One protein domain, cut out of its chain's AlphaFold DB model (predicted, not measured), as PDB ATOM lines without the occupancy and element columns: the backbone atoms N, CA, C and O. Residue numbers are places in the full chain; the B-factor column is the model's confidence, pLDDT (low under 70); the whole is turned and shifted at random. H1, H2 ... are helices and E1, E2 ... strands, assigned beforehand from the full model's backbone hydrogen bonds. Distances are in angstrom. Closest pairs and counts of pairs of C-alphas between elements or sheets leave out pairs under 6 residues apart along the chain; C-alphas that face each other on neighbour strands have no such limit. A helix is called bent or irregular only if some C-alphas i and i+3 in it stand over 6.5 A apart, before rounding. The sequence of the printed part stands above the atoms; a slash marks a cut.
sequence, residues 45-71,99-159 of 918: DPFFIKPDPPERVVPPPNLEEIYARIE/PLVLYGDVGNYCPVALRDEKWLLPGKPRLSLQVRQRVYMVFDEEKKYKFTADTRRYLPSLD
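AT A GLANCE: This is residues 45 to 71 and 99 to 159 of the 918 residues of the protein "Apical membrane antigen, putative" of Eimeria mitis (UniProt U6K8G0). A bent two-stranded hairpin, E1 and E2, forms the middle of a small body, with the helices H2, H3 and H4 clustered to one side of it and the unnamed stretch 99 to 110 running past on the other side. A long unnamed stretch, residues 45 to 62, runs along the outside of this body and leads into H1, whose residues 64 to 71 stick out as a free arm. The printed part has 88 residues, with four named helices and two named strands in the order H1, H2, E1, E2, H3, H4; the sheet E1 - E2 is antiparallel. The class is mixed, helices and strands, with 41 residues in named elements, under half of those printed. The whole is only just compact, close to loose, with a radius of gyration of the C-alphas of 14.2 A and spans of 43 by 29 by 29 A.

IN THESE COORDINATES: E1 is residues 124 to 131, 16.0 A from first to last C-alpha, starting at C-alpha 124 (199.882, 140.629, 163.438); it bends by 76 degrees at residue 127. E2 is residues 134 to 138, 13.1 A long. H3 is residues 141 to 149, 12.1 A long, and H4 is residues 151 to 154, ending at C-alpha 154 (188.583, 141.312, 151.080). H2 is residues 111 to 116. H1 is residues 63 to 71, 12.0 A long, starting at C-alpha 63 (188.866, 159.350, 170.837).

HOW THE PARTS SIT: E1 and E2 form a hairpin, antiparallel at 141 degrees between their directions, with N 129 and O 136 at 2.8 A and N 124 and O 138 at 2.9 A, both within hydrogen-bond range. The closest C-alphas of E2 and H3 are those of Val 138 and Lys 144, 5.9 A apart; those of E1 and H3 are Leu 127 and Lys 144, 6.9 A apart. H2 and H3 touch and are about perpendicular, at 88 degrees, with their closest C-alphas, Val 112 and Lys 143, 5.9 A apart. H2 and H4 only just touch, with 3 pairs of C-alphas within 8 A, the closest being Pro 111 and Tyr 154 at 5.8 A. H3 and H4 are close but not clearly touching, with C-alphas 147 and 154 closest at 6.6 A. H1 is apart from H2, H3, H4, E1 and E2. In H1, H2 and H3 every O i to N i+4 pair is within hydrogen-bond range; H4 is too short for such a pair.

THE WHOLE: The C-alphas of Glu 71 and Lys 118 are the two farthest apart, at 44.7 A. Residues 72 to 98 are not printed, and C-alphas 71 and 99 are 18.1 A apart across the cut, which falls in the link from H1 to H2. Of the links that are printed whole, none is long. The mean pLDDT of the printed part is 78.0, and residues 45 to 71, 99 to 100 and 157 to 159 are under 70.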
ATOM      1  N   ASP A  45     189.820 126.742 168.014       48.97
ATOM      2  CA  ASP A  45     189.759 128.199 168.014       48.97
ATOM      3  C   ASP A  45     188.804 128.687 169.124       48.97
ATOM      4  O   ASP A  45     187.587 128.799 168.912       48.97
ATOM      5  N   PRO A  46     189.326 128.990 170.330       39.03
ATOM      6  CA  PRO A  46     188.530 129.539 171.428       39.03
ATOM      7  C   PRO A  46     187.992 130.949 171.126       39.03
ATOM      8  O   PRO A  46     187.122 131.430 171.856       39.03
ATOM      9  N   PHE A  47     188.465 131.579 170.043       39.84
ATOM     10  CA  PHE A  47     188.020 132.864 169.515       39.84
ATOM     11  C   PHE A  47     187.369 132.713 168.136       39.84
ATOM     12  O   PHE A  47     187.465 133.621 167.307       39.84
ATOM     13  N   PHE A  48     186.599 131.637 167.925       48.47
ATOM     14  CA  PHE A  48     185.550 131.641 166.906       48.47
ATOM     15  C   PHE A  48     184.485 132.677 167.310       48.47
ATOM     16  O   PHE A  48     183.442 132.351 167.891       48.47
ATOM     17  N   ILE A  49     184.802 133.954 167.070       45.94
ATOM     18  CA  ILE A  49     183.981 135.115 167.393       45.94
ATOM     19  C   ILE A  49     182.668 134.918 166.646       45.94
ATOM     20  O   ILE A  49     182.582 135.089 165.432       45.94
ATOM     21  N   LYS A  50     181.615 134.565 167.391       40.97
ATOM     22  CA  LYS A  50     180.271 134.917 166.949       40.97
ATOM     23  C   LYS A  50     180.304 136.438 166.802       40.97
ATOM     24  O   LYS A  50     180.598 137.071 167.817       40.97
ATOM     25  N   PRO A  51     180.079 137.009 165.603       44.25
ATOM     26  CA  PRO A  51     180.036 138.457 165.460       44.25
ATOM     27  C   PRO A  51     179.070 138.988 166.514       44.25
ATOM     28  O   PRO A  51     177.980 138.424 166.670       44.25
ATOM     29  N   ASP A  52     179.513 139.979 167.292       42.16
ATOM     30  CA  ASP A  52     178.721 140.478 168.412       42.16
ATOM     31  C   ASP A  52     177.314 140.822 167.909       42.16
ATOM     32  O   ASP A  52     177.185 141.447 166.847       42.16
ATOM     33  N   PRO A  53     176.250 140.387 168.613       46.34
ATOM     34  CA  PRO A  53     174.894 140.702 168.193       46.34
ATOM     35  C   PRO A  53     174.785 142.227 168.065       46.34
ATOM     36  O   PRO A  53     175.291 142.929 168.944       46.34
ATOM     37  N   PRO A  54     174.160 142.759 166.998       47.78
ATOM     38  CA  PRO A  54     174.227 144.187 166.667       47.78
ATOM     39  C   PRO A  54     173.749 145.094 167.815       47.78
ATOM     40  O   PRO A  54     174.248 146.199 167.985       47.78
ATOM     41  N   GLU A  55     172.864 144.574 168.665       51.91
ATOM     42  CA  GLU A  55     172.367 145.160 169.917       51.91
ATOM     43  C   GLU A  55     173.451 145.466 170.975       51.91
ATOM     44  O   GLU A  55     173.210 146.252 171.888       51.91
ATOM     45  N   ARG A  56     174.637 144.847 170.892       48.12
ATOM     46  CA  ARG A  56     175.776 145.061 171.809       48.12
ATOM     47  C   ARG A  56     176.851 145.993 171.256       48.12
ATOM     48  O   ARG A  56     177.832 146.260 171.950       48.12
ATOM     49  N   VAL A  57     176.678 146.496 170.037       44.66
ATOM     50  CA  VAL A  57     177.599 147.459 169.430       44.66
ATOM     51  C   VAL A  57     177.350 148.834 170.053       44.66
ATOM     52  O   VAL A  57     176.571 149.643 169.552       44.66
ATOM     53  N   VAL A  58     178.011 149.093 171.183       45.84
ATOM     54  CA  VAL A  58     178.078 150.435 171.779       45.84
ATOM     55  C   VAL A  58     178.773 151.360 170.766       45.84
ATOM     56  O   VAL A  58     179.791 150.947 170.200       45.84
ATOM     57  N   PRO A  59     178.269 152.584 170.500       47.28
ATOM     58  CA  PRO A  59     178.962 153.523 169.622       47.28
ATOM     59  C   PRO A  59     180.404 153.746 170.111       47.28
ATOM     60  O   PRO A  59     180.624 153.821 171.324       47.28
ATOM     61  N   PRO A  60     181.392 153.834 169.200       43.28
ATOM     62  CA  PRO A  60     182.789 153.970 169.590       43.28
ATOM     63  C   PRO A  60     182.971 155.237 170.437       43.28
ATOM     64  O   PRO A  60     182.431 156.286 170.068       43.28
ATOM     65  N   PRO A  61     183.705 155.171 171.562       45.88
ATOM     66  CA  PRO A  61     183.913 156.343 172.394       45.88
ATOM     67  C   PRO A  61     184.706 157.398 171.626       45.88
ATOM     68  O   PRO A  61     185.543 157.080 170.777       45.88
ATOM     69  N   ASN A  62     184.435 158.663 171.937       62.69
ATOM     70  CA  ASN A  62     185.077 159.790 171.284       62.69
ATOM     71  C   ASN A  62     186.578 159.801 171.618       62.69
ATOM     72  O   ASN A  62     186.973 160.139 172.735       62.69
ATOM     73  N   LEU A  63     187.415 159.409 170.653       50.91
ATOM     74  CA  LEU A  63     188.866 159.350 170.837       50.91
ATOM     75  C   LEU A  63     189.447 160.736 171.146       50.91
ATOM     76  O   LEU A  63     190.331 160.824 171.989       50.91
ATOM     77  N   GLU A  64     188.896 161.803 170.561       61.44
ATOM     78  CA  GLU A  64     189.273 163.192 170.853       61.44
ATOM     79  C   GLU A  64     189.095 163.526 172.347       61.44
ATOM     80  O   GLU A  64     189.951 164.153 172.961       61.44
ATOM     81  N   GLU A  65     188.002 163.055 172.956       66.56
ATOM     82  CA  GLU A  65     187.700 163.271 174.377       66.56
ATOM     83  C   GLU A  65     188.612 162.436 175.285       66.56
ATOM     84  O   GLU A  65     189.053 162.911 176.331       66.56
ATOM     85  N   ILE A  66     188.945 161.207 174.875       56.56
ATOM     86  CA  ILE A  66     189.906 160.358 175.590       56.56
ATOM     87  C   ILE A  66     191.308 160.977 175.536       56.56
ATOM     88  O   ILE A  66     191.958 161.069 176.574       56.56
ATOM     89  N   TYR A  67     191.765 161.436 174.367       60.06
ATOM     90  CA  TYR A  67     193.076 162.069 174.225       60.06
ATOM     91  C   TYR A  67     193.149 163.406 174.963       60.06
ATOM     92  O   TYR A  67     194.080 163.582 175.739       60.06
ATOM     93  N   ALA A  68     192.138 164.275 174.863       68.81
ATOM     94  CA  ALA A  68     192.083 165.518 175.642       68.81
ATOM     95  C   ALA A  68     192.117 165.265 177.163       68.81
ATOM     96  O   ALA A  68     192.689 166.047 177.922       68.81
ATOM     97  N   ARG A  69     191.530 164.155 177.628       61.19
ATOM     98  CA  ARG A  69     191.529 163.784 179.049       61.19
ATOM     99  C   ARG A  69     192.828 163.117 179.498       61.19
ATOM    100  O   ARG A  69     193.223 163.305 180.643       61.19
ATOM    101  N   ILE A  70     193.510 162.388 178.613       63.59
ATOM    102  CA  ILE A  70     194.890 161.940 178.838       63.59
ATOM    103  C   ILE A  70     195.813 163.160 178.898       63.59
ATOM    104  O   ILE A  70     196.566 163.271 179.856       63.59
ATOM    105  N   GLU A  71     195.692 164.111 177.966       66.31
ATOM    106  CA  GLU A  71     196.467 165.355 177.969       66.31
ATOM    107  C   GLU A  71     196.265 166.155 179.262       66.31
ATOM    108  O   GLU A  71     197.258 166.577 179.843       66.31
ATOM    109  N   PRO A  99     187.686 150.315 175.491       59.75
ATOM    110  CA  PRO A  99     186.833 150.432 174.315       59.75
ATOM    111  C   PRO A  99     186.656 149.063 173.671       59.75
ATOM    112  O   PRO A  99     187.644 148.386 173.377       59.75
ATOM    113  N   LEU A 100     185.398 148.646 173.497       69.94
ATOM    114  CA  LEU A 100     185.073 147.342 172.933       69.94
ATOM    115  C   LEU A 100     185.663 147.276 171.521       69.94
ATOM    116  O   LEU A 100     185.152 147.909 170.596       69.94
ATOM    117  N   VAL A 101     186.770 146.550 171.365       72.88
ATOM    118  CA  VAL A 101     187.437 146.399 170.071       72.88
ATOM    119  C   VAL A 101     186.556 145.513 169.204       72.88
ATOM    120  O   VAL A 101     186.571 144.290 169.322       72.88
ATOM    121  N   LEU A 102     185.765 146.148 168.342       82.88
ATOM    122  CA  LEU A 102     184.935 145.469 167.357       82.88
ATOM    123  C   LEU A 102     185.854 144.855 166.300       82.88
ATOM    124  O   LEU A 102     186.349 145.550 165.412       82.88
ATOM    125  N   TYR A 103     186.115 143.558 166.402       82.56
ATOM    126  CA  TYR A 103     186.886 142.844 165.390       82.56
ATOM    127  C   TYR A 103     186.111 142.737 164.069       82.56
ATOM    128  O   TYR A 103     184.880 142.791 164.024       82.56
ATOM    129  N   GLY A 104     186.852 142.614 162.971       84.56
ATOM    130  CA  GLY A 104     186.309 142.350 161.645       84.56
ATOM    131  C   GLY A 104     185.590 141.002 161.527       84.56
ATOM    132  O   GLY A 104     185.708 140.146 162.399       84.56
ATOM    133  N   ASP A 105     184.903 140.763 160.403       83.12
ATOM    134  CA  ASP A 105     184.172 139.500 160.153       83.12
ATOM    135  C   ASP A 105     185.066 138.239 160.142       83.12
ATOM    136  O   ASP A 105     184.573 137.121 160.242       83.12
ATOM    137  N   VAL A 106     186.387 138.421 160.033       85.12
ATOM    138  CA  VAL A 106     187.417 137.366 160.083       85.12
ATOM    139  C   VAL A 106     188.131 137.276 161.444       85.12
ATOM    140  O   VAL A 106     189.104 136.537 161.588       85.12
ATOM    141  N   GLY A 107     187.677 138.030 162.450       88.50
ATOM    142  CA  GLY A 107     188.261 138.047 163.789       88.50
ATOM    143  C   GLY A 107     189.728 138.487 163.795       88.50
ATOM    144  O   GLY A 107     190.078 139.549 163.279       88.50
ATOM    145  N   ASN A 108     190.587 137.644 164.375       89.06
ATOM    146  CA  ASN A 108     192.034 137.863 164.463       89.06
ATOM    147  C   ASN A 108     192.802 137.439 163.194       89.06
ATOM    148  O   ASN A 108     194.020 137.595 163.147       89.06
ATOM    149  N   TYR A 109     192.141 136.872 162.181       93.25
ATOM    150  CA  TYR A 109     192.805 136.283 161.015       93.25
ATOM    151  C   TYR A 109     192.932 137.254 159.839       93.25
ATOM    152  O   TYR A 109     192.115 138.153 159.654       93.25
ATOM    153  N   CYS A 110     193.952 137.048 159.004       95.50
ATOM    154  CA  CYS A 110     194.208 137.893 157.846       95.50
ATOM    155  C   CYS A 110     193.179 137.653 156.720       95.50
ATOM    156  O   CYS A 110     193.181 136.575 156.118       95.50
ATOM    157  N   PRO A 111     192.359 138.659 156.346       94.88
ATOM    158  CA  PRO A 111     191.331 138.492 155.316       94.88
ATOM    159  C   PRO A 111     191.921 138.286 153.911       94.88
ATOM    160  O   PRO A 111     191.305 137.625 153.076       94.88
ATOM    161  N   VAL A 112     193.129 138.803 153.647       95.94
ATOM    162  CA  VAL A 112     193.832 138.611 152.365       95.94
ATOM    163  C   VAL A 112     194.336 137.179 152.223       95.94
ATOM    164  O   VAL A 112     194.054 136.541 151.215       95.94
ATOM    165  N   ALA A 113     195.013 136.639 153.244       95.31
ATOM    166  CA  ALA A 113     195.476 135.249 153.238       95.31
ATOM    167  C   ALA A 113     194.303 134.259 153.126       95.31
ATOM    168  O   ALA A 113     194.364 133.297 152.360       95.31
ATOM    169  N   LEU A 114     193.196 134.540 153.823       92.44
ATOM    170  CA  LEU A 114     191.989 133.723 153.751       92.44
ATOM    171  C   LEU A 114     191.375 133.714 152.341       92.44
ATOM    172  O   LEU A 114     190.961 132.655 151.871       92.44
ATOM    173  N   ARG A 115     191.313 134.868 151.659       91.62
ATOM    174  CA  ARG A 115     190.657 134.982 150.347       91.62
ATOM    175  C   ARG A 115     191.545 134.580 149.170       91.62
ATOM    176  O   ARG A 115     191.074 133.849 148.303       91.62
ATOM    177  N   ASP A 116     192.786 135.057 149.127       93.81
ATOM    178  CA  ASP A 116     193.689 134.838 147.988       93.81
ATOM    179  C   ASP A 116     194.481 133.529 148.126       93.81
ATOM    180  O   ASP A 116     194.620 132.788 147.157       93.81
ATOM    181  N   GLU A 117     194.973 133.217 149.330       93.94
ATOM    182  CA  GLU A 117     195.838 132.051 149.575       93.94
ATOM    183  C   GLU A 117     195.088 130.837 150.143       93.94
ATOM    184  O   GLU A 117     195.712 129.810 150.397       93.94
ATOM    185  N   LYS A 118     193.766 130.937 150.365       93.06
ATOM    186  CA  LYS A 118     192.945 129.896 151.018       93.06
ATOM    187  C   LYS A 118     193.633 129.367 152.294       93.06
ATOM    188  O   LYS A 118     193.719 128.160 152.534       93.06
ATOM    189  N   TRP A 119     194.177 130.281 153.099       94.06
ATOM    190  CA  TRP A 119     194.963 129.945 154.284       94.06
ATOM    191  C   TRP A 119     194.566 130.809 155.474       94.06
ATOM    192  O   TRP A 119     194.482 132.033 155.364       94.06
ATOM    193  N   LEU A 120     194.330 130.187 156.631       91.12
ATOM    194  CA  LEU A 120     193.939 130.921 157.829       91.12
ATOM    195  C   LEU A 120     195.180 131.333 158.628       91.12
ATOM    196  O   LEU A 120     195.632 130.627 159.521       91.12
ATOM    197  N   LEU A 121     195.756 132.482 158.267       94.69
ATOM    198  CA  LEU A 121     196.913 133.042 158.967       94.69
ATOM    199  C   LEU A 121     196.474 134.030 160.063       94.69
ATOM    200  O   LEU A 121     195.724 134.962 159.750       94.69
ATOM    201  N   PRO A 122     196.929 133.877 161.322       93.44
ATOM    202  CA  PRO A 122     196.702 134.863 162.383       93.44
ATOM    203  C   PRO A 122     197.348 136.208 162.019       93.44
ATOM    204  O   PRO A 122     198.521 136.277 161.668       93.44
ATOM    205  N   GLY A 123     196.583 137.295 162.058       93.06
ATOM    206  CA  GLY A 123     197.080 138.628 161.733       93.06
ATOM    207  C   GLY A 123     197.952 139.208 162.849       93.06
ATOM    208  O   GLY A 123     197.721 138.971 164.033       93.06
ATOM    209  N   LYS A 124     198.951 140.016 162.483       93.38
ATOM    210  CA  LYS A 124     199.882 140.629 163.438       93.38
ATOM    211  C   LYS A 124     199.270 141.940 163.964       93.38
ATOM    212  O   LYS A 124     198.982 142.820 163.151       93.38
ATOM    213  N   PRO A 125     199.107 142.145 165.290       90.12
ATOM    214  CA  PRO A 125     198.462 143.349 165.832       90.12
ATOM    215  C   PRO A 125     199.121 144.665 165.400       90.12
ATOM    216  O   PRO A 125     198.433 145.651 165.173       90.12
ATOM    217  N   ARG A 126     200.447 144.673 165.192       91.75
ATOM    218  CA  ARG A 126     201.198 145.837 164.671       91.75
ATOM    219  C   ARG A 126     200.782 146.268 163.258       91.75
ATOM    220  O   ARG A 126     201.072 147.388 162.849       91.75
ATOM    221  N   LEU A 127     200.128 145.386 162.505       95.31
ATOM    222  CA  LEU A 127     199.662 145.631 161.144       95.31
ATOM    223  C   LEU A 127     198.143 145.852 161.078       95.31
ATOM    224  O   LEU A 127     197.597 145.931 159.980       95.31
ATOM    225  N   SER A 128     197.453 145.966 162.221       94.62
ATOM    226  CA  SER A 128     196.001 146.152 162.254       94.62
ATOM    227  C   SER A 128     195.545 147.406 161.501       94.62
ATOM    228  O   SER A 128     196.171 148.462 161.603       94.62
ATOM    229  N   LEU A 129     194.421 147.297 160.798       95.75
ATOM    230  CA  LEU A 129     193.770 148.374 160.059       95.75
ATOM    231  C   LEU A 129     192.317 148.511 160.517       95.75
ATOM    232  O   LEU A 129     191.600 147.515 160.622       95.75
ATOM    233  N   GLN A 130     191.865 149.743 160.755       94.94
ATOM    234  CA  GLN A 130     190.463 150.012 161.064       94.94
ATOM    235  C   GLN A 130     189.692 150.327 159.777       94.94
ATOM    236  O   GLN A 130     190.023 151.264 159.055       94.94
ATOM    237  N   VAL A 131     188.643 149.555 159.488       93.56
ATOM    238  CA  VAL A 131     187.762 149.749 158.328       93.56
ATOM    239  C   VAL A 131     186.313 149.600 158.783       93.56
ATOM    240  O   VAL A 131     185.956 148.603 159.404       93.56
ATOM    241  N   ARG A 132     185.462 150.591 158.471       89.62
ATOM    242  CA  ARG A 132     184.035 150.614 158.868       89.62
ATOM    243  C   ARG A 132     183.842 150.364 160.379       89.62
ATOM    244  O   ARG A 132     183.101 149.473 160.772       89.62
ATOM    245  N   GLN A 133     184.564 151.124 161.212       88.75
ATOM    246  CA  GLN A 133     184.610 151.010 162.685       88.75
ATOM    247  C   GLN A 133     185.147 149.679 163.252       88.75
ATOM    248  O   GLN A 133     185.346 149.594 164.461       88.75
ATOM    249  N   ARG A 134     185.460 148.678 162.417       89.31
ATOM    250  CA  ARG A 134     186.000 147.383 162.849       89.31
ATOM    251  C   ARG A 134     187.502 147.272 162.625       89.31
ATOM    252  O   ARG A 134     188.030 147.840 161.671       89.31
ATOM    253  N   VAL A 135     188.184 146.518 163.482       92.12
ATOM    254  CA  VAL A 135     189.628 146.267 163.407       92.12
ATOM    255  C   VAL A 135     189.895 144.942 162.694       92.12
ATOM    256  O   VAL A 135     189.427 143.889 163.121       92.12
ATOM    257  N   TYR A 136     190.676 144.999 161.619       93.94
ATOM    258  CA  TYR A 136     191.158 143.848 160.859       93.94
ATOM    259  C   TYR A 136     192.657 143.696 161.081       93.94
ATOM    260  O   TYR A 136     193.409 144.651 160.890       93.94
ATOM    261  N   MET A 137     193.115 142.504 161.458       94.38
ATOM    262  CA  MET A 137     194.544 142.202 161.543       94.38
ATOM    263  C   MET A 137     195.009 141.559 160.234       94.38
ATOM    264  O   MET A 137     194.319 140.713 159.674       94.38
ATOM    265  N   VAL A 138     196.178 141.951 159.726       97.00
ATOM    266  CA  VAL A 138     196.781 141.365 158.514       97.00
ATOM    267  C   VAL A 138     198.125 140.727 158.844       97.00
ATOM    268  O   VAL A 138     198.753 141.072 159.842       97.00
ATOM    269  N   PHE A 139     198.534 139.742 158.049       96.50
ATOM    270  CA  PHE A 139     199.672 138.883 158.378       96.50
ATOM    271  C   PHE A 139     201.037 139.545 158.121       96.50
ATOM    272  O   PHE A 139     201.921 139.479 158.971       96.50
ATOM    273  N   ASP A 140     201.186 140.215 156.978       96.62
ATOM    274  CA  ASP A 140     202.413 140.885 156.538       96.62
ATOM    275  C   ASP A 140     202.096 142.228 155.848       96.62
ATOM    276  O   ASP A 140     200.930 142.594 155.648       96.62
ATOM    277  N   GLU A 141     203.134 143.004 155.529       97.06
ATOM    278  CA  GLU A 141     202.991 144.335 154.926       97.06
ATOM    279  C   GLU A 141     202.502 144.283 153.472       97.06
ATOM    280  O   GLU A 141     201.760 145.166 153.042       97.06
ATOM    281  N   GLU A 142     202.816 143.217 152.732       96.88
ATOM    282  CA  GLU A 142     202.321 143.007 151.368       96.88
ATOM    283  C   GLU A 142     200.794 142.811 151.367       96.88
ATOM    284  O   GLU A 142     200.061 143.440 150.601       96.88
ATOM    285  N   LYS A 143     200.280 141.994 152.292       97.44
ATOM    286  CA  LYS A 143     198.846 141.803 152.537       97.44
ATOM    287  C   LYS A 143     198.209 143.066 153.110       97.44
ATOM    288  O   LYS A 143     197.076 143.369 152.745       97.44
ATOM    289  N   LYS A 144     198.916 143.849 153.934       97.56
ATOM    290  CA  LYS A 144     198.458 145.183 154.375       97.56
ATOM    291  C   LYS A 144     198.247 146.116 153.183       97.56
ATOM    292  O   LYS A 144     197.202 146.764 153.096       97.56
ATOM    293  N   TYR A 145     199.192 146.143 152.244       97.94
ATOM    294  CA  TYR A 145     199.098 146.925 151.013       97.94
ATOM    295  C   TYR A 145     197.934 146.447 150.134       97.94
ATOM    296  O   TYR A 145     197.055 147.245 149.815       97.94
ATOM    297  N   LYS A 146     197.849 145.139 149.837       97.62
ATOM    298  CA  LYS A 146     196.737 144.541 149.070       97.62
ATOM    299  C   LYS A 146     195.373 144.855 149.689       97.62
ATOM    300  O   LYS A 146     194.467 145.278 148.975       97.62
ATOM    301  N   PHE A 147     195.235 144.702 151.008       97.19
ATOM    302  CA  PHE A 147     193.998 145.009 151.728       97.19
ATOM    303  C   PHE A 147     193.627 146.489 151.646       97.19
ATOM    304  O   PHE A 147     192.462 146.813 151.455       97.19
ATOM    305  N   THR A 148     194.607 147.388 151.768       96.94
ATOM    306  CA  THR A 148     194.377 148.839 151.697       96.94
ATOM    307  C   THR A 148     194.000 149.276 150.279       96.94
ATOM    308  O   THR A 148     193.100 150.097 150.117       96.94
ATOM    309  N   ALA A 149     194.643 148.694 149.261       97.56
ATOM    310  CA  ALA A 149     194.392 148.985 147.852       97.56
ATOM    311  C   ALA A 149     192.973 148.588 147.400       97.56
ATOM    312  O   ALA A 149     192.358 149.316 146.625       97.56
ATOM    313  N   ASP A 150     192.433 147.470 147.901       95.81
ATOM    314  CA  ASP A 150     191.062 147.036 147.600       95.81
ATOM    315  C   ASP A 150     190.376 146.382 148.813       95.81
ATOM    316  O   ASP A 150     190.150 145.173 148.872       95.81
ATOM    317  N   THR A 151     189.994 147.202 149.796       94.88
ATOM    318  CA  THR A 151     189.254 146.726 150.982       94.88
ATOM    319  C   THR A 151     187.945 146.015 150.617       94.88
ATOM    320  O   THR A 151     187.536 145.081 151.308       94.88
ATOM    321  N   ARG A 152     187.285 146.409 149.517       91.31
ATOM    322  CA  ARG A 152     186.007 145.822 149.078       91.31
ATOM    323  C   ARG A 152     186.176 144.397 148.562       91.31
ATOM    324  O   ARG A 152     185.270 143.590 148.754       91.31
ATOM    325  N   ARG A 153     187.325 144.064 147.967       91.44
ATOM    326  CA  ARG A 153     187.664 142.687 147.595       91.44
ATOM    327  C   ARG A 153     187.828 141.774 148.803       91.44
ATOM    328  O   ARG A 153     187.496 140.605 148.678       91.44
ATOM    329  N   TYR A 154     188.303 142.229 149.957       91.50
ATOM    330  CA  TYR A 154     188.583 141.312 151.080       91.50
ATOM    331  C   TYR A 154     187.486 141.250 152.141       91.50
ATOM    332  O   TYR A 154     187.438 140.285 152.901       91.50
ATOM    333  N   LEU A 155     186.588 142.234 152.176       87.31
ATOM    334  CA  LEU A 155     185.459 142.253 153.101       87.31
ATOM    335  C   LEU A 155     184.197 141.641 152.471       87.31
ATOM    336  O   LEU A 155     183.926 141.888 151.293       87.31
ATOM    337  N   PRO A 156     183.389 140.873 153.228       75.12
ATOM    338  CA  PRO A 156     182.074 140.463 152.756       75.12
ATOM    339  C   PRO A 156     181.225 141.712 152.488       75.12
ATOM    340  O   PRO A 156     181.120 142.623 153.314       75.12
ATOM    341  N   SER A 157     180.647 141.786 151.293       63.78
ATOM    342  CA  SER A 157     179.864 142.941 150.866       63.78
ATOM    343  C   SER A 157     178.526 142.959 151.610       63.78
ATOM    344  O   SER A 157     177.581 142.313 151.165       63.78
ATOM    345  N   LEU A 158     178.433 143.707 152.722       57.00
ATOM    346  CA  LEU A 158     177.165 143.916 153.451       57.00
ATOM    347  C   LEU A 158     176.008 144.265 152.498       57.00
ATOM    348  O   LEU A 158     174.898 143.769 152.655       57.00
ATOM    349  N   ASP A 159     176.316 145.040 151.459       55.66
ATOM    350  CA  ASP A 159     175.381 145.562 150.464       55.66
ATOM    351  C   ASP A 159     174.808 144.489 149.502       55.66
ATOM    352  O   ASP A 159     173.875 144.779 148.759       55.66
TER     353      ASP A 159